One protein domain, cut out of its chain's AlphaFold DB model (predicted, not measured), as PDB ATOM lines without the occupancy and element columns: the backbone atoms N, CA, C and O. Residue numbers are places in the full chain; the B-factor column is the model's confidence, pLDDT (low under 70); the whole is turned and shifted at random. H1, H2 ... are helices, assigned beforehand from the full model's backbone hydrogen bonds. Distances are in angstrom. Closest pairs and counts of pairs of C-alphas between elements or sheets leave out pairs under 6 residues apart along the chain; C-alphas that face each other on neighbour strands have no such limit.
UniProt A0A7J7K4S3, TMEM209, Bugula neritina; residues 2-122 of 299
ATOM      1  N   LYS A   2     -38.019  82.540 147.429       55.94
ATOM      2  CA  LYS A   2     -36.839  81.649 147.589       55.94
ATOM      3  C   LYS A   2     -35.868  82.024 148.731       55.94
ATOM      4  O   LYS A   2     -35.361  81.136 149.404       55.94
ATOM      5  N   ARG A   3     -35.661  83.319 149.010       56.94
ATOM      6  CA  ARG A   3     -34.804  83.774 150.128       56.94
ATOM      7  C   ARG A   3     -35.378  83.475 151.521       56.94
ATOM      8  O   ARG A   3     -34.609  83.291 152.453       56.94
ATOM      9  N   PHE A   4     -36.701  83.388 151.659       55.94
ATOM     10  CA  PHE A   4     -37.352  83.115 152.947       55.94
ATOM     11  C   PHE A   4     -37.239  81.634 153.331       55.94
ATOM     12  O   PHE A   4     -36.961  81.303 154.479       55.94
ATOM     13  N   VAL A   5     -37.357  80.745 152.340       60.56
ATOM     14  CA  VAL A   5     -37.196  79.293 152.519       60.56
ATOM     15  C   VAL A   5     -35.763  78.940 152.929       60.56
ATOM     16  O   VAL A   5     -35.559  78.110 153.807       60.56
ATOM     17  N   HIS A   6     -34.765  79.622 152.358       56.44
ATOM     18  CA  HIS A   6     -33.362  79.391 152.707       56.44
ATOM     19  C   HIS A   6     -33.024  79.820 154.148       56.44
ATOM     20  O   HIS A   6     -32.179  79.201 154.788       56.44
ATOM     21  N   ASN A   7     -33.701  80.849 154.669       57.59
ATOM     22  CA  ASN A   7     -33.468  81.367 156.020       57.59
ATOM     23  C   ASN A   7     -34.113  80.483 157.109       57.59
ATOM     24  O   ASN A   7     -33.570  80.306 158.199       57.59
ATOM     25  N   LEU A   8     -35.252  79.858 156.793       57.28
ATOM     26  CA  LEU A   8     -35.893  78.875 157.675       57.28
ATOM     27  C   LEU A   8     -35.071  77.587 157.781       57.28
ATOM     28  O   LEU A   8     -34.918  77.044 158.873       57.28
ATOM     29  N   ASN A   9     -34.483  77.145 156.668       63.34
ATOM     30  CA  ASN A   9     -33.657  75.942 156.659       63.34
ATOM     31  C   ASN A   9     -32.375  76.128 157.491       63.34
ATOM     32  O   ASN A   9     -32.002  75.240 158.248       63.34
ATOM     33  N   SER A  10     -31.745  77.310 157.445       63.78
ATOM     34  CA  SER A  10     -30.578  77.605 158.291       63.78
ATOM     35  C   SER A  10     -30.911  77.696 159.781       63.78
ATOM     36  O   SER A  10     -30.099  77.302 160.611       63.78
ATOM     37  N   SER A  11     -32.101  78.189 160.140       67.44
ATOM     38  CA  SER A  11     -32.529  78.256 161.543       67.44
ATOM     39  C   SER A  11     -32.773  76.863 162.133       67.44
ATOM     40  O   SER A  11     -32.395  76.603 163.276       67.44
ATOM     41  N   PHE A  12     -33.328  75.947 161.335       69.94
ATOM     42  CA  PHE A  12     -33.538  74.556 161.732       69.94
ATOM     43  C   PHE A  12     -32.212  73.796 161.906       69.94
ATOM     44  O   PHE A  12     -32.016  73.104 162.905       69.94
ATOM     45  N   GLU A  13     -31.261  73.991 160.990       73.19
ATOM     46  CA  GLU A  13     -29.915  73.412 161.088       73.19
ATOM     47  C   GLU A  13     -29.164  73.900 162.338       73.19
ATOM     48  O   GLU A  13     -28.562  73.098 163.051       73.19
ATOM     49  N   LEU A  14     -29.255  75.191 162.674       71.19
ATOM     50  CA  LEU A  14     -28.609  75.738 163.872       71.19
ATOM     51  C   LEU A  14     -29.194  75.169 165.171       71.19
ATOM     52  O   LEU A  14     -28.432  74.810 166.069       71.19
ATOM     53  N   GLN A  15     -30.519  75.008 165.259       72.62
ATOM     54  CA  GLN A  15     -31.134  74.352 166.416       72.62
ATOM     55  C   GLN A  15     -30.703  72.888 166.547       72.62
ATOM     56  O   GLN A  15     -30.477  72.405 167.659       72.62
ATOM     57  N   ASN A  16     -30.541  72.176 165.431       75.75
ATOM     58  CA  ASN A  16     -30.071  70.793 165.448       75.75
ATOM     59  C   ASN A  16     -28.606  70.694 165.883       75.75
ATOM     60  O   ASN A  16     -28.273  69.843 166.708       75.75
ATOM     61  N   VAL A  17     -27.740  71.588 165.402       73.69
ATOM     62  CA  VAL A  17     -26.328  71.637 165.808       73.69
ATOM     63  C   VAL A  17     -26.191  71.953 167.298       73.69
ATOM     64  O   VAL A  17     -25.406  71.299 167.986       73.69
ATOM     65  N   GLU A  18     -26.984  72.883 167.832       74.19
ATOM     66  CA  GLU A  18     -26.971  73.214 169.260       74.19
ATOM     67  C   GLU A  18     -27.450  72.036 170.123       74.19
ATOM     68  O   GLU A  18     -26.814  71.688 171.124       74.19
ATOM     69  N   LYS A  19     -28.523  71.349 169.699       74.44
ATOM     70  CA  LYS A  19     -28.996  70.109 170.337       74.44
ATOM     71  C   LYS A  19     -27.912  69.018 170.313       74.44
ATOM     72  O   LYS A  19     -27.739  68.307 171.303       74.44
ATOM     73  N   VAL A  20     -27.157  68.881 169.219       73.12
ATOM     74  CA  VAL A  20     -26.075  67.885 169.078       73.12
ATOM     75  C   VAL A  20     -24.850  68.238 169.929       73.12
ATOM     76  O   VAL A  20     -24.268  67.347 170.550       73.12
ATOM     77  N   LEU A  21     -24.470  69.517 170.013       71.62
ATOM     78  CA  LEU A  21     -23.377  69.981 170.875       71.62
ATOM     79  C   LEU A  21     -23.694  69.745 172.354       71.62
ATOM     80  O   LEU A  21     -22.891  69.122 173.050       71.62
ATOM     81  N   LYS A  22     -24.904  70.112 172.794       71.44
ATOM     82  CA  LYS A  22     -25.384  69.844 174.160       71.44
ATOM     83  C   LYS A  22     -25.389  68.345 174.493       71.44
ATOM     84  O   LYS A  22     -25.069  67.958 175.614       71.44
ATOM     85  N   ARG A  23     -25.672  67.470 173.516       63.00
ATOM     86  CA  ARG A  23     -25.581  66.005 173.680       63.00
ATOM     87  C   ARG A  23     -24.145  65.499 173.777       63.00
ATOM     88  O   ARG A  23     -23.882  64.618 174.589       63.00
ATOM     89  N   LYS A  24     -23.209  66.029 172.983       65.31
ATOM     90  CA  LYS A  24     -21.785  65.656 173.090       65.31
ATOM     91  C   LYS A  24     -21.205  66.027 174.451       65.31
ATOM     92  O   LYS A  24     -20.387  65.277 174.982       65.31
ATOM     93  N   GLU A  25     -21.655  67.139 175.017       67.25
ATOM     94  CA  GLU A  25     -21.251  67.586 176.347       67.25
ATOM     95  C   GLU A  25     -21.811  66.673 177.449       67.25
ATOM     96  O   GLU A  25     -21.034  66.109 178.220       67.25
ATOM     97  N   ALA A  26     -23.115  66.376 177.422       64.06
ATOM     98  CA  ALA A  26     -23.744  65.448 178.369       64.06
ATOM     99  C   ALA A  26     -23.173  64.013 178.288       64.06
ATOM    100  O   ALA A  26     -23.015  63.327 179.298       64.06
ATOM    101  N   ASN A  27     -22.812  63.539 177.089       65.75
ATOM    102  CA  ASN A  27     -22.256  62.192 176.914       65.75
ATOM    103  C   ASN A  27     -20.794  62.094 177.401       65.75
ATOM    104  O   ASN A  27     -20.356  61.044 177.878       65.75
ATOM    105  N   LYS A  28     -20.039  63.199 177.332       68.25
ATOM    106  CA  LYS A  28     -18.697  63.300 177.924       68.25
ATOM    107  C   LYS A  28     -18.772  63.286 179.451       68.25
ATOM    108  O   LYS A  28     -17.970  62.608 180.091       68.25
ATOM    109  N   GLU A  29     -19.761  63.969 180.018       69.25
ATOM    110  CA  GLU A  29     -20.013  63.984 181.459       69.25
ATOM    111  C   GLU A  29     -20.354  62.583 181.992       69.25
ATOM    112  O   GLU A  29     -19.716  62.113 182.932       69.25
ATOM    113  N   ASN A  30     -21.228  61.840 181.307       69.00
ATOM    114  CA  ASN A  30     -21.574  60.463 181.683       69.00
ATOM    115  C   ASN A  30     -20.381  59.497 181.661       69.00
ATOM    116  O   ASN A  30     -20.286  58.597 182.500       69.00
ATOM    117  N   ARG A  31     -19.446  59.660 180.717       70.94
ATOM    118  CA  ARG A  31     -18.224  58.841 180.682       70.94
ATOM    119  C   ARG A  31     -17.305  59.160 181.859       70.94
ATOM    120  O   ARG A  31     -16.764  58.235 182.463       70.94
ATOM    121  N   ASN A  32     -17.182  60.437 182.207       75.19
ATOM    122  CA  ASN A  32     -16.399  60.873 183.359       75.19
ATOM    123  C   ASN A  32     -17.014  60.375 184.673       75.19
ATOM    124  O   ASN A  32     -16.282  59.923 185.546       75.19
ATOM    125  N   ILE A  33     -18.344  60.386 184.802       73.75
ATOM    126  CA  ILE A  33     -19.048  59.860 185.981       73.75
ATOM    127  C   ILE A  33     -18.784  58.357 186.142       73.75
ATOM    128  O   ILE A  33     -18.363  57.918 187.209       73.75
ATOM    129  N   LYS A  34     -18.913  57.565 185.067       75.69
ATOM    130  CA  LYS A  34     -18.587  56.125 185.100       75.69
ATOM    131  C   LYS A  34     -17.136  55.863 185.508       75.69
ATOM    132  O   LYS A  34     -16.873  54.949 186.284       75.69
ATOM    133  N   GLN A  35     -16.196  56.661 184.999       81.25
ATOM    134  CA  GLN A  35     -14.784  56.550 185.367       81.25
ATOM    135  C   GLN A  35     -14.552  56.896 186.839       81.25
ATOM    136  O   GLN A  35     -13.854  56.155 187.523       81.25
ATOM    137  N   ARG A  36     -15.176  57.961 187.349       80.88
ATOM    138  CA  ARG A  36     -15.079  58.360 188.760       80.88
ATOM    139  C   ARG A  36     -15.595  57.276 189.702       80.88
ATOM    140  O   ARG A  36     -14.890  56.913 190.638       80.88
ATOM    141  N   ILE A  37     -16.756  56.696 189.404       81.38
ATOM    142  CA  ILE A  37     -17.324  55.593 190.193       81.38
ATOM    143  C   ILE A  37     -16.411  54.364 190.145       81.38
ATOM    144  O   ILE A  37     -16.133  53.764 191.179       81.38
ATOM    145  N   SER A  38     -15.903  54.003 188.961       83.44
ATOM    146  CA  SER A  38     -14.996  52.859 188.813       83.44
ATOM    147  C   SER A  38     -13.706  53.035 189.614       83.44
ATOM    148  O   SER A  38     -13.229  52.072 190.209       83.44
ATOM    149  N   VAL A  39     -13.141  54.245 189.637       86.50
ATOM    150  CA  VAL A  39     -11.945  54.559 190.431       86.50
ATOM    151  C   VAL A  39     -12.267  54.522 191.926       86.50
ATOM    152  O   VAL A  39     -11.508  53.933 192.691       86.50
ATOM    153  N   GLY A  40     -13.411  55.075 192.342       83.56
ATOM    154  CA  GLY A  40     -13.864  55.033 193.733       83.56
ATOM    155  C   GLY A  40     -14.085  53.612 194.253       83.56
ATOM    156  O   GLY A  40     -13.644  53.277 195.351       83.56
ATOM    157  N   LEU A  41     -14.699  52.747 193.442       83.88
ATOM    158  CA  LEU A  41     -14.921  51.342 193.780       83.88
ATOM    159  C   LEU A  41     -13.602  50.564 193.862       83.88
ATOM    160  O   LEU A  41     -13.407  49.791 194.796       83.88
ATOM    161  N   LEU A  42     -12.669  50.796 192.930       86.31
ATOM    162  CA  LEU A  42     -11.334  50.192 192.976       86.31
ATOM    163  C   LEU A  42     -10.578  50.600 194.252       86.31
ATOM    164  O   LEU A  42      -9.965  49.755 194.901       86.31
ATOM    165  N   PHE A  43     -10.641  51.881 194.626       84.69
ATOM    166  CA  PHE A  43     -10.002  52.396 195.835       84.69
ATOM    167  C   PHE A  43     -10.593  51.773 197.109       84.69
ATOM    168  O   PHE A  43      -9.850  51.378 198.006       84.69
ATOM    169  N   PHE A  44     -11.915  51.594 197.164       84.12
ATOM    170  CA  PHE A  44     -12.577  50.876 198.255       84.12
ATOM    171  C   PHE A  44     -12.135  49.409 198.342       84.12
ATOM    172  O   PHE A  44     -11.782  48.945 199.423       84.12
ATOM    173  N   LEU A  45     -12.071  48.696 197.212       84.62
ATOM    174  CA  LEU A  45     -11.594  47.309 197.181       84.62
ATOM    175  C   LEU A  45     -10.134  47.180 197.630       84.62
ATOM    176  O   LEU A  45      -9.806  46.236 198.345       84.62
ATOM    177  N   LEU A  46      -9.274  48.129 197.251       83.69
ATOM    178  CA  LEU A  46      -7.887  48.191 197.716       83.69
ATOM    179  C   LEU A  46      -7.812  48.349 199.237       83.69
ATOM    180  O   LEU A  46      -7.087  47.596 199.881       83.69
ATOM    181  N   ILE A  47      -8.606  49.255 199.814       83.38
ATOM    182  CA  ILE A  47      -8.687  49.442 201.270       83.38
ATOM    183  C   ILE A  47      -9.192  48.168 201.962       83.38
ATOM    184  O   ILE A  47      -8.615  47.739 202.958       83.38
ATOM    185  N   CYS A  48     -10.229  47.516 201.426       81.75
ATOM    186  CA  CYS A  48     -10.740  46.255 201.969       81.75
ATOM    187  C   CYS A  48      -9.713  45.115 201.895       81.75
ATOM    188  O   CYS A  48      -9.620  44.304 202.816       81.75
ATOM    189  N   TYR A  49      -8.943  45.043 200.811       86.75
ATOM    190  CA  TYR A  49      -7.892  44.044 200.649       86.75
ATOM    191  C   TYR A  49      -6.726  44.273 201.620       86.75
ATOM    192  O   TYR A  49      -6.195  43.322 202.200       86.75
ATOM    193  N   ASP A  50      -6.357  45.532 201.843       83.25
ATOM    194  CA  ASP A  50      -5.321  45.912 202.802       83.25
ATOM    195  C   ASP A  50      -5.733  45.566 204.247       83.25
ATOM    196  O   ASP A  50      -4.974  44.929 204.981       83.25
ATOM    197  N   LEU A  51      -6.997  45.830 204.606       77.88
ATOM    198  CA  LEU A  51      -7.620  45.392 205.866       77.88
ATOM    199  C   LEU A  51      -7.597  43.865 206.039       77.88
ATOM    200  O   LEU A  51      -7.303  43.365 207.126       77.88
ATOM    201  N   TYR A  52      -7.896  43.110 204.977       82.25
ATOM    202  CA  TYR A  52      -7.907  41.645 205.020       82.25
ATOM    203  C   TYR A  52      -6.507  41.063 205.230       82.25
ATOM    204  O   TYR A  52      -6.307  40.148 206.029       82.25
ATOM    205  N   THR A  53      -5.522  41.604 204.518       81.12
ATOM    206  CA  THR A  53      -4.135  41.124 204.576       81.12
ATOM    207  C   THR A  53      -3.357  41.683 205.768       81.12
ATOM    208  O   THR A  53      -2.277  41.170 206.076       81.12
ATOM    209  N   LYS A  54      -3.901  42.702 206.456       78.06
ATOM    210  CA  LYS A  54      -3.221  43.494 207.491       78.06
ATOM    211  C   LYS A  54      -1.840  43.952 207.018       78.06
ATOM    212  O   LYS A  54      -0.876  43.937 207.793       78.06
ATOM    213  N   ALA A  55      -1.715  44.293 205.731       74.88
ATOM    214  CA  ALA A  55      -0.410  44.545 205.137       74.88
ATOM    215  C   ALA A  55       0.240  45.759 205.812       74.88
ATOM    216  O   ALA A  55       1.366  45.638 206.291       74.88
ATOM    217  N   ILE A  56      -0.488  46.865 206.004       71.25
ATOM    218  CA  ILE A  56       0.033  48.051 206.715       71.25
ATOM    219  C   ILE A  56       0.558  47.716 208.121       71.25
ATOM    220  O   ILE A  56       1.655  48.146 208.484       71.25
ATOM    221  N   CYS A  57      -0.175  46.913 208.904       66.94
ATOM    222  CA  CYS A  57       0.258  46.489 210.241       66.94
ATOM    223  C   CYS A  57       1.605  45.753 210.195       66.94
ATOM    224  O   CYS A  57       2.471  45.958 211.046       66.94
ATOM    225  N   ARG A  58       1.777  44.893 209.186       69.88
ATOM    226  CA  ARG A  58       2.970  44.062 209.015       69.88
ATOM    227  C   ARG A  58       4.176  44.868 208.537       69.88
ATOM    228  O   ARG A  58       5.294  44.568 208.941       69.88
ATOM    229  N   TRP A  59       3.953  45.879 207.702       74.88
ATOM    230  CA  TRP A  59       5.013  46.731 207.161       74.88
ATOM    231  C   TRP A  59       5.513  47.774 208.161       74.88
ATOM    232  O   TRP A  59       6.712  48.028 208.218       74.88
ATOM    233  N   PHE A  60       4.624  48.361 208.967       71.25
ATOM    234  CA  PHE A  60       4.995  49.488 209.824       71.25
ATOM    235  C   PHE A  60       5.239  49.148 211.296       71.25
ATOM    236  O   PHE A  60       5.682  50.025 212.033       71.25
ATOM    237  N   SER A  61       4.977  47.914 211.750       72.69
ATOM    238  CA  SER A  61       5.117  47.527 213.172       72.69
ATOM    239  C   SER A  61       4.463  48.537 214.137       72.69
ATOM    240  O   SER A  61       4.939  48.769 215.248       72.69
ATOM    241  N   LEU A  62       3.395  49.198 213.679       67.12
ATOM    242  CA  LEU A  62       2.709  50.262 214.402       67.12
ATOM    243  C   LEU A  62       1.869  49.673 215.540       67.12
ATOM    244  O   LEU A  62       1.355  48.558 215.455       67.12
ATOM    245  N   SER A  63       1.701  50.458 216.606       77.62
ATOM    246  CA  SER A  63       0.862  50.085 217.747       77.62
ATOM    247  C   SER A  63      -0.561  49.739 217.303       77.62
ATOM    248  O   SER A  63      -1.273  50.579 216.752       77.62
ATOM    249  N   ILE A  64      -0.983  48.516 217.633       70.06
ATOM    250  CA  ILE A  64      -2.273  47.899 217.274       70.06
ATOM    251  C   ILE A  64      -3.481  48.798 217.588       70.06
ATOM    252  O   ILE A  64      -4.473  48.767 216.865       70.06
ATOM    253  N   SER A  65      -3.389  49.638 218.623       77.00
ATOM    254  CA  SER A  65      -4.491  50.506 219.052       77.00
ATOM    255  C   SER A  65      -4.762  51.674 218.088       77.00
ATOM    256  O   SER A  65      -5.900  51.873 217.675       77.00
ATOM    257  N   LEU A  66      -3.733  52.420 217.658       75.56
ATOM    258  CA  LEU A  66      -3.917  53.555 216.733       75.56
ATOM    259  C   LEU A  66      -4.252  53.098 215.314       75.56
ATOM    260  O   LEU A  66      -5.031  53.753 214.623       75.56
ATOM    261  N   VAL A  67      -3.688  51.963 214.899       78.69
ATOM    262  CA  VAL A  67      -3.961  51.390 213.581       78.69
ATOM    263  C   VAL A  67      -5.432  51.006 213.459       78.69
ATOM    264  O   VAL A  67      -6.051  51.345 212.461       78.69
ATOM    265  N   TRP A  68      -6.033  50.437 214.506       82.00
ATOM    266  CA  TRP A  68      -7.450  50.073 214.496       82.00
ATOM    267  C   TRP A  68      -8.393  51.277 214.309       82.00
ATOM    268  O   TRP A  68      -9.369  51.199 213.555       82.00
ATOM    269  N   PHE A  69      -8.088  52.416 214.944       84.44
ATOM    270  CA  PHE A  69      -8.861  53.650 214.763       84.44
ATOM    271  C   PHE A  69      -8.660  54.259 213.373       84.44
ATOM    272  O   PHE A  69      -9.637  54.638 212.728       84.44
ATOM    273  N   ALA A  70      -7.415  54.336 212.895       83.19
ATOM    274  CA  ALA A  70      -7.113  54.871 211.571       83.19
ATOM    275  C   ALA A  70      -7.752  54.023 210.458       83.19
ATOM    276  O   ALA A  70      -8.376  54.570 209.549       83.19
ATOM    277  N   GLU A  71      -7.673  52.696 210.572       81.31
ATOM    278  CA  GLU A  71      -8.321  51.738 209.675       81.31
ATOM    279  C   GLU A  71      -9.846  51.897 209.684       81.31
ATOM    280  O   GLU A  71     -10.465  51.969 208.622       81.31
ATOM    281  N   SER A  72     -10.457  52.039 210.866       81.31
ATOM    282  CA  SER A  72     -11.906  52.250 210.991       81.31
ATOM    283  C   SER A  72     -12.362  53.566 210.358       81.31
ATOM    284  O   SER A  72     -13.388  53.601 209.674       81.31
ATOM    285  N   ILE A  73     -11.602  54.649 210.539       87.81
ATOM    286  CA  ILE A  73     -11.904  55.952 209.934       87.81
ATOM    287  C   ILE A  73     -11.783  55.873 208.410       87.81
ATOM    288  O   ILE A  73     -12.676  56.345 207.705       87.81
ATOM    289  N   LEU A  74     -10.722  55.248 207.894       83.38
ATOM    290  CA  LEU A  74     -10.493  55.123 206.454       83.38
ATOM    291  C   LEU A  74     -11.565  54.250 205.784       83.38
ATOM    292  O   LEU A  74     -12.087  54.613 204.728       83.38
ATOM    293  N   LEU A  75     -11.944  53.139 206.426       84.81
ATOM    294  CA  LEU A  75     -13.027  52.269 205.969       84.81
ATOM    295  C   LEU A  75     -14.360  53.019 205.945       84.81
ATOM    296  O   LEU A  75     -15.078  52.961 204.950       84.81
ATOM    297  N   THR A  76     -14.666  53.760 207.011       85.81
ATOM    298  CA  THR A  76     -15.912  54.530 207.111       85.81
ATOM    299  C   THR A  76     -15.960  55.636 206.057       85.81
ATOM    300  O   THR A  76     -16.959  55.767 205.354       85.81
ATOM    301  N   ALA A  77     -14.876  56.395 205.876       87.31
ATOM    302  CA  ALA A  77     -14.799  57.446 204.862       87.31
ATOM    303  C   ALA A  77     -14.950  56.885 203.437       87.31
ATOM    304  O   ALA A  77     -15.690  57.440 202.623       87.31
ATOM    305  N   SER A  78     -14.300  55.753 203.147       83.94
ATOM    306  CA  SER A  78     -14.384  55.082 201.846       83.94
ATOM    307  C   SER A  78     -15.771  54.470 201.592       83.94
ATOM    308  O   SER A  78     -16.307  54.558 200.485       83.94
ATOM    309  N   ALA A  79     -16.417  53.926 202.629       85.62
ATOM    310  CA  ALA A  79     -17.799  53.453 202.561       85.62
ATOM    311  C   ALA A  79     -18.778  54.603 202.278       85.62
ATOM    312  O   ALA A  79     -19.609  54.498 201.381       85.62
ATOM    313  N   VAL A  80     -18.655  55.738 202.972       87.88
ATOM    314  CA  VAL A  80     -19.506  56.915 202.717       87.88
ATOM    315  C   VAL A  80     -19.304  57.441 201.294       87.88
ATOM    316  O   VAL A  80     -20.281  57.759 200.614       87.88
ATOM    317  N   TYR A  81     -18.059  57.479 200.810       87.44
ATOM    318  CA  TYR A  81     -17.744  57.912 199.449       87.44
ATOM    319  C   TYR A  81     -18.358  56.993 198.381       87.44
ATOM    320  O   TYR A  81     -19.007  57.471 197.449       87.44
ATOM    321  N   THR A  82     -18.217  55.673 198.536       82.69
ATOM    322  CA  THR A  82     -18.808  54.697 197.605       82.69
ATOM    323  C   THR A  82     -20.330  54.695 197.652       82.69
ATOM    324  O   THR A  82     -20.963  54.630 196.600       82.69
ATOM    325  N   ILE A  83     -20.934  54.840 198.835       83.94
ATOM    326  CA  ILE A  83     -22.388  54.959 198.981       83.94
ATOM    327  C   ILE A  83     -22.888  56.226 198.278       83.94
ATOM    328  O   ILE A  83     -23.824  56.139 197.485       83.94
ATOM    329  N   ALA A  84     -22.252  57.381 198.482       83.31
ATOM    330  CA  ALA A  84     -22.654  58.631 197.835       83.31
ATOM    331  C   ALA A  84     -22.578  58.552 196.300       83.31
ATOM    332  O   ALA A  84     -23.536  58.908 195.611       83.31
ATOM    333  N   GLU A  85     -21.478  58.023 195.758       81.25
ATOM    334  CA  GLU A  85     -21.320  57.817 194.312       81.25
ATOM    335  C   GLU A  85     -22.295  56.745 193.782       81.25
ATOM    336  O   GLU A  85     -22.833  56.888 192.686       81.25
ATOM    337  N   SER A  86     -22.626  55.713 194.569       75.38
ATOM    338  CA  SER A  86     -23.643  54.722 194.187       75.38
ATOM    339  C   SER A  86     -25.049  55.320 194.135       75.38
ATOM    340  O   SER A  86     -25.805  55.014 193.219       75.38
ATOM    341  N   ILE A  87     -25.393  56.233 195.049       79.88
ATOM    342  CA  ILE A  87     -26.676  56.946 195.044       79.88
ATOM    343  C   ILE A  87     -26.732  57.915 193.860       79.88
ATOM    344  O   ILE A  87     -27.755  58.003 193.179       79.88
ATOM    345  N   ALA A  88     -25.634  58.609 193.558       72.69
ATOM    346  CA  ALA A  88     -25.535  59.459 192.374       72.69
ATOM    347  C   ALA A  88     -25.675  58.633 191.080       72.69
ATOM    348  O   ALA A  88     -26.390  59.020 190.157       72.69
ATOM    349  N   TYR A  89     -25.077  57.441 191.038       74.62
ATOM    350  CA  TYR A  89     -25.219  56.521 189.916       74.62
ATOM    351  C   TYR A  89     -26.652  56.008 189.779       74.62
ATOM    352  O   TYR A  89     -27.254  56.126 188.714       74.62
ATOM    353  N   VAL A  90     -27.231  55.487 190.858       72.81
ATOM    354  CA  VAL A  90     -28.594  54.953 190.876       72.81
ATOM    355  C   VAL A  90     -29.607  56.044 190.538       72.81
ATOM    356  O   VAL A  90     -30.493  55.802 189.728       72.81
ATOM    357  N   SER A  91     -29.450  57.266 191.053       69.56
ATOM    358  CA  SER A  91     -30.308  58.393 190.666       69.56
ATOM    359  C   SER A  91     -30.147  58.769 189.190       69.56
ATOM    360  O   SER A  91     -31.149  59.025 188.528       69.56
ATOM    361  N   SER A  92     -28.936  58.705 188.628       66.50
ATOM    362  CA  SER A  92     -28.719  58.923 187.189       66.50
ATOM    363  C   SER A  92     -29.318  57.821 186.298       66.50
ATOM    364  O   SER A  92     -29.726  58.091 185.169       66.50
ATOM    365  N   VAL A  93     -29.408  56.586 186.806       71.31
ATOM    366  CA  VAL A  93     -30.002  55.433 186.109       71.31
ATOM    367  C   VAL A  93     -31.527  55.397 186.263       71.31
ATOM    368  O   VAL A  93     -32.217  55.001 185.328       71.31
ATOM    369  N   LEU A  94     -32.061  55.813 187.417       65.00
ATOM    370  CA  LEU A  94     -33.499  55.824 187.725       65.00
ATOM    371  C   LEU A  94     -34.220  57.058 187.186       65.00
ATOM    372  O   LEU A  94     -35.381  56.960 186.790       65.00
ATOM    373  N   PHE A  95     -33.525  58.189 187.093       59.62
ATOM    374  CA  PHE A  95     -34.022  59.393 186.439       59.62
ATOM    375  C   PHE A  95     -33.184  59.717 185.200       59.62
ATOM    376  O   PHE A  95     -32.524  60.762 185.160       59.62
ATOM    377  N   PRO A  96     -33.195  58.868 184.153       56.97
ATOM    378  CA  PRO A  96     -32.614  59.271 182.890       56.97
ATOM    379  C   PRO A  96     -33.383  60.502 182.433       56.97
ATOM    380  O   PRO A  96     -34.612  60.503 182.355       56.97
ATOM    381  N   LYS A  97     -32.655  61.583 182.173       52.19
ATOM    382  CA  LYS A  97     -33.219  62.829 181.666       52.19
ATOM    383  C   LYS A  97     -33.647  62.586 180.215       52.19
ATOM    384  O   LYS A  97     -32.901  62.863 179.279       52.19
ATOM    385  N   TYR A  98     -34.805  61.957 180.031       48.44
ATOM    386  CA  TYR A  98     -35.356  61.660 178.718       48.44
ATOM    387  C   TYR A  98     -35.817  62.972 178.090       48.44
ATOM    388  O   TYR A  98     -36.673  63.669 178.628       48.44
ATOM    389  N   VAL A  99     -35.207  63.327 176.964       48.22
ATOM    390  CA  VAL A  99     -35.690  64.407 176.108       48.22
ATOM    391  C   VAL A  99     -36.504  63.738 175.016       48.22
ATOM    392  O   VAL A  99     -35.953  62.950 174.246       48.22
ATOM    393  N   ASP A 100     -37.803  64.022 174.975       48.19
ATOM    394  CA  ASP A 100     -38.688  63.514 173.932       48.19
ATOM    395  C   ASP A 100     -38.205  64.016 172.569       48.19
ATOM    396  O   ASP A 100     -38.053  65.217 172.339       48.19
ATOM    397  N   VAL A 101     -37.929  63.082 171.661       51.88
ATOM    398  CA  VAL A 101     -37.563  63.381 170.274       51.88
ATOM    399  C   VAL A 101     -38.655  62.821 169.375       51.88
ATOM    400  O   VAL A 101     -39.066  61.670 169.524       51.88
ATOM    401  N   THR A 102     -39.134  63.635 168.442       59.28
ATOM    402  CA  THR A 102     -40.130  63.253 167.437       59.28
ATOM    403  C   THR A 102     -39.524  62.309 166.393       59.28
ATOM    404  O   THR A 102     -38.367  62.458 165.995       59.28
ATOM    405  N   ASP A 103     -40.315  61.364 165.874       57.72
ATOM    406  CA  ASP A 103     -39.843  60.307 164.955       57.72
ATOM    407  C   ASP A 103     -39.178  60.838 163.670       57.72
ATOM    408  O   ASP A 103     -38.266  60.219 163.112       57.72
ATOM    409  N   ARG A 104     -39.579  62.035 163.222       55.34
ATOM    410  CA  ARG A 104     -38.955  62.720 162.080       55.34
ATOM    411  C   ARG A 104     -37.541  63.216 162.394       55.34
ATOM    412  O   ARG A 104     -36.655  63.049 161.562       55.34
ATOM    413  N   GLU A 105     -37.311  63.762 163.588       61.19
ATOM    414  CA  GLU A 105     -35.981  64.205 164.032       61.19
ATOM    415  C   GLU A 105     -35.049  63.003 164.257       61.19
ATOM    416  O   GLU A 105     -33.867  63.068 163.930       61.19
ATOM    417  N   LYS A 106     -35.582  61.870 164.727       63.41
ATOM    418  CA  LYS A 106     -34.821  60.621 164.877       63.41
ATOM    419  C   LYS A 106     -34.340  60.056 163.536       63.41
ATOM    420  O   LYS A 106     -33.185  59.646 163.426       63.41
ATOM    421  N   THR A 107     -35.204  60.083 162.518       65.88
ATOM    422  CA  THR A 107     -34.879  59.614 161.160       65.88
ATOM    423  C   THR A 107     -33.882  60.549 160.467       65.88
ATOM    424  O   THR A 107     -32.966  60.082 159.798       65.88
ATOM    425  N   LEU A 108     -34.004  61.865 160.682       61.62
ATOM    426  CA  LEU A 108     -33.070  62.867 160.150       61.62
ATOM    427  C   LEU A 108     -31.684  62.811 160.808       61.62
ATOM    428  O   LEU A 108     -30.687  63.062 160.138       61.62
ATOM    429  N   LEU A 109     -31.601  62.463 162.096       63.44
ATOM    430  CA  LEU A 109     -30.326  62.306 162.803       63.44
ATOM    431  C   LEU A 109     -29.702  60.905 162.652       63.44
ATOM    432  O   LEU A 109     -28.597  60.691 163.150       63.44
ATOM    433  N   GLY A 110     -30.375  59.955 161.993       55.50
ATOM    434  CA  GLY A 110     -29.862  58.593 161.793       55.50
ATOM    435  C   GLY A 110     -29.663  57.803 163.094       55.50
ATOM    436  O   GLY A 110     -28.796  56.935 163.165       55.50
ATOM    437  N   ILE A 111     -30.430  58.120 164.139       60.31
ATOM    438  CA  ILE A 111     -30.305  57.487 165.458       60.31
ATOM    439  C   ILE A 111     -31.057  56.153 165.436       60.31
ATOM    440  O   ILE A 111     -32.286  56.123 165.320       60.31
ATOM    441  N   GLY A 112     -30.311  55.053 165.546       51.81
ATOM    442  CA  GLY A 112     -30.853  53.694 165.588       51.81
ATOM    443  C   GLY A 112     -31.798  53.470 166.771       51.81
ATOM    444  O   GLY A 112     -31.694  54.114 167.814       51.81
ATOM    445  N   ASP A 113     -32.739  52.537 166.619       56.66
ATOM    446  CA  ASP A 113     -33.812  52.275 167.590       56.66
ATOM    447  C   ASP A 113     -33.353  51.849 168.996       56.66
ATOM    448  O   ASP A 113     -34.167  51.870 169.918       56.66
ATOM    449  N   ASN A 114     -32.071  51.523 169.169       48.00
ATOM    450  CA  ASN A 114     -31.526  50.880 170.365       48.00
ATOM    451  C   ASN A 114     -30.529  51.759 171.147       48.00
ATOM    452  O   ASN A 114     -29.784  51.250 171.982       48.00
ATOM    453  N   GLU A 115     -30.486  53.067 170.884       50.69
ATOM    454  CA  GLU A 115     -29.602  53.994 171.602       50.69
ATOM    455  C   GLU A 115     -30.156  54.317 173.011       50.69
ATOM    456  O   GLU A 115     -31.275  54.837 173.135       50.69
ATOM    457  N   PRO A 116     -29.403  54.031 174.092       43.38
ATOM    458  CA  PRO A 116     -29.851  54.277 175.459       43.38
ATOM    459  C   PRO A 116     -30.005  55.786 175.705       43.38
ATOM    460  O   PRO A 116     -29.022  56.520 175.762       43.38
ATOM    461  N   GLY A 117     -31.252  56.248 175.851       53.81
ATOM    462  CA  GLY A 117     -31.588  57.658 176.108       53.81
ATOM    463  C   GLY A 117     -32.709  58.231 175.238       53.81
ATOM    464  O   GLY A 117     -33.231  59.296 175.558       53.81
ATOM    465  N   PHE A 118     -33.139  57.524 174.189       49.97
ATOM    466  CA  PHE A 118     -34.273  57.927 173.353       49.97
ATOM    467  C   PHE A 118     -35.486  57.045 173.646       49.97
ATOM    468  O   PHE A 118     -35.594  55.931 173.134       49.97
ATOM    469  N   ARG A 119     -36.431  57.531 174.457       45.31
ATOM    470  CA  ARG A 119     -37.775  56.945 174.455       45.31
ATOM    471  C   ARG A 119     -38.511  57.471 173.229       45.31
ATOM    472  O   ARG A 119     -38.510  58.669 172.965       45.31
ATOM    473  N   LYS A 120     -39.126  56.559 172.476       43.75
ATOM    474  CA  LYS A 120     -40.180  56.923 171.530       43.75
ATOM    475  C   LYS A 120     -41.246  57.611 172.379       43.75
ATOM    476  O   LYS A 120     -41.746  56.989 173.320       43.75
ATOM    477  N   SER A 121     -41.534  58.882 172.112       40.78
ATOM    478  CA  SER A 121     -42.775  59.457 172.633       40.78
ATOM    479  C   SER A 121     -43.896  58.497 172.221       40.78
ATOM    480  O   SER A 121     -43.846  57.970 171.102       40.78
ATOM    481  N   PRO A 122     -44.851  58.153 173.102       37.28
ATOM    482  CA  PRO A 122     -46.005  57.408 172.652       37.28
ATOM    483  C   PRO A 122     -46.660  58.290 171.597       37.28
ATOM    484  O   PRO A 122     -47.233  59.334 171.905       37.28
TER     485      PRO A 122
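Overview. This is residues 2 to 122 of the 299 residues of the protein "TMEM209" of Bugula neritina (UniProt A0A7J7K4S3). One very long helix, H1, makes the length of the model, and a shorter helix, H3, folds back along its later part at a shallow slant, with the small helix H2 at the turn between them. Beyond H3 the backbone goes on into a loose looped tail that holds the small helix H4, while residues 2 to 15 of H1 stick out at the other end of the model from the turn. The printed part has 121 residues with four named helices, in the order H1, H2, H3, H4, and no named strand; the class is all helix. The whole is extended, a rod with a radius of gyration of the C-alphas of 24.5 A and spans of 86 by 29 by 19 A.

Along the chain. H1 runs over residues 2 to 53, from C-alpha 2 at (-36.839, 81.649, 147.589) to C-alpha 53 at (-4.135, 41.124, 204.576), a length of 77.2 A. After one residue, a tight link, comes H2, residues 55 to 60. Another tight link, of three residues, leads to H3, residues 64 to 94, which begins at C-alpha 64 at (-2.273, 47.899, 217.274) and is 43.7 A long. A short link of eight residues leads to H4, residues 103 to 108, which ends at C-alpha 108 at (-33.070, 62.867, 160.150). Residues 109 to 122 hold no named element.

Arrangement. H1 touches H3 with residues 37 to 51 alone. Their closest C-alphas are those of Phe 44 and Ser 78, 5.8 A apart. The two helices run opposite ways at a shallow tilt of 26 degrees. H1 and H2 are close but not clearly touching, with the C-alphas of Asp 50 and Ile 56 closest at 7.0 A, at a steep tilt of 66 degrees. H2 and H3 are also close but not clearly touching, with the C-alphas of Cys 57 and Val 67 closest at 7.3 A, at a steep tilt of 40 degrees. H4 is apart from H1, H2 and H3. In H1, H2 and H4 every O i to N i+4 pair is within hydrogen-bond range, and in H3 26 of 27 are.

Size, cuts and confidence. The two C-alphas farthest apart are those of Lys 2 and Ser 63, 85.7 A. Residues 2 to 15, 21 to 29 and 58 to 66 stand free. The printed part has no cut, and no link between its helices is long. The mean pLDDT of the printed part is 70.1; 53 residues are under 70, among them residues 2 to 12, 23 to 30 and 94 to 122.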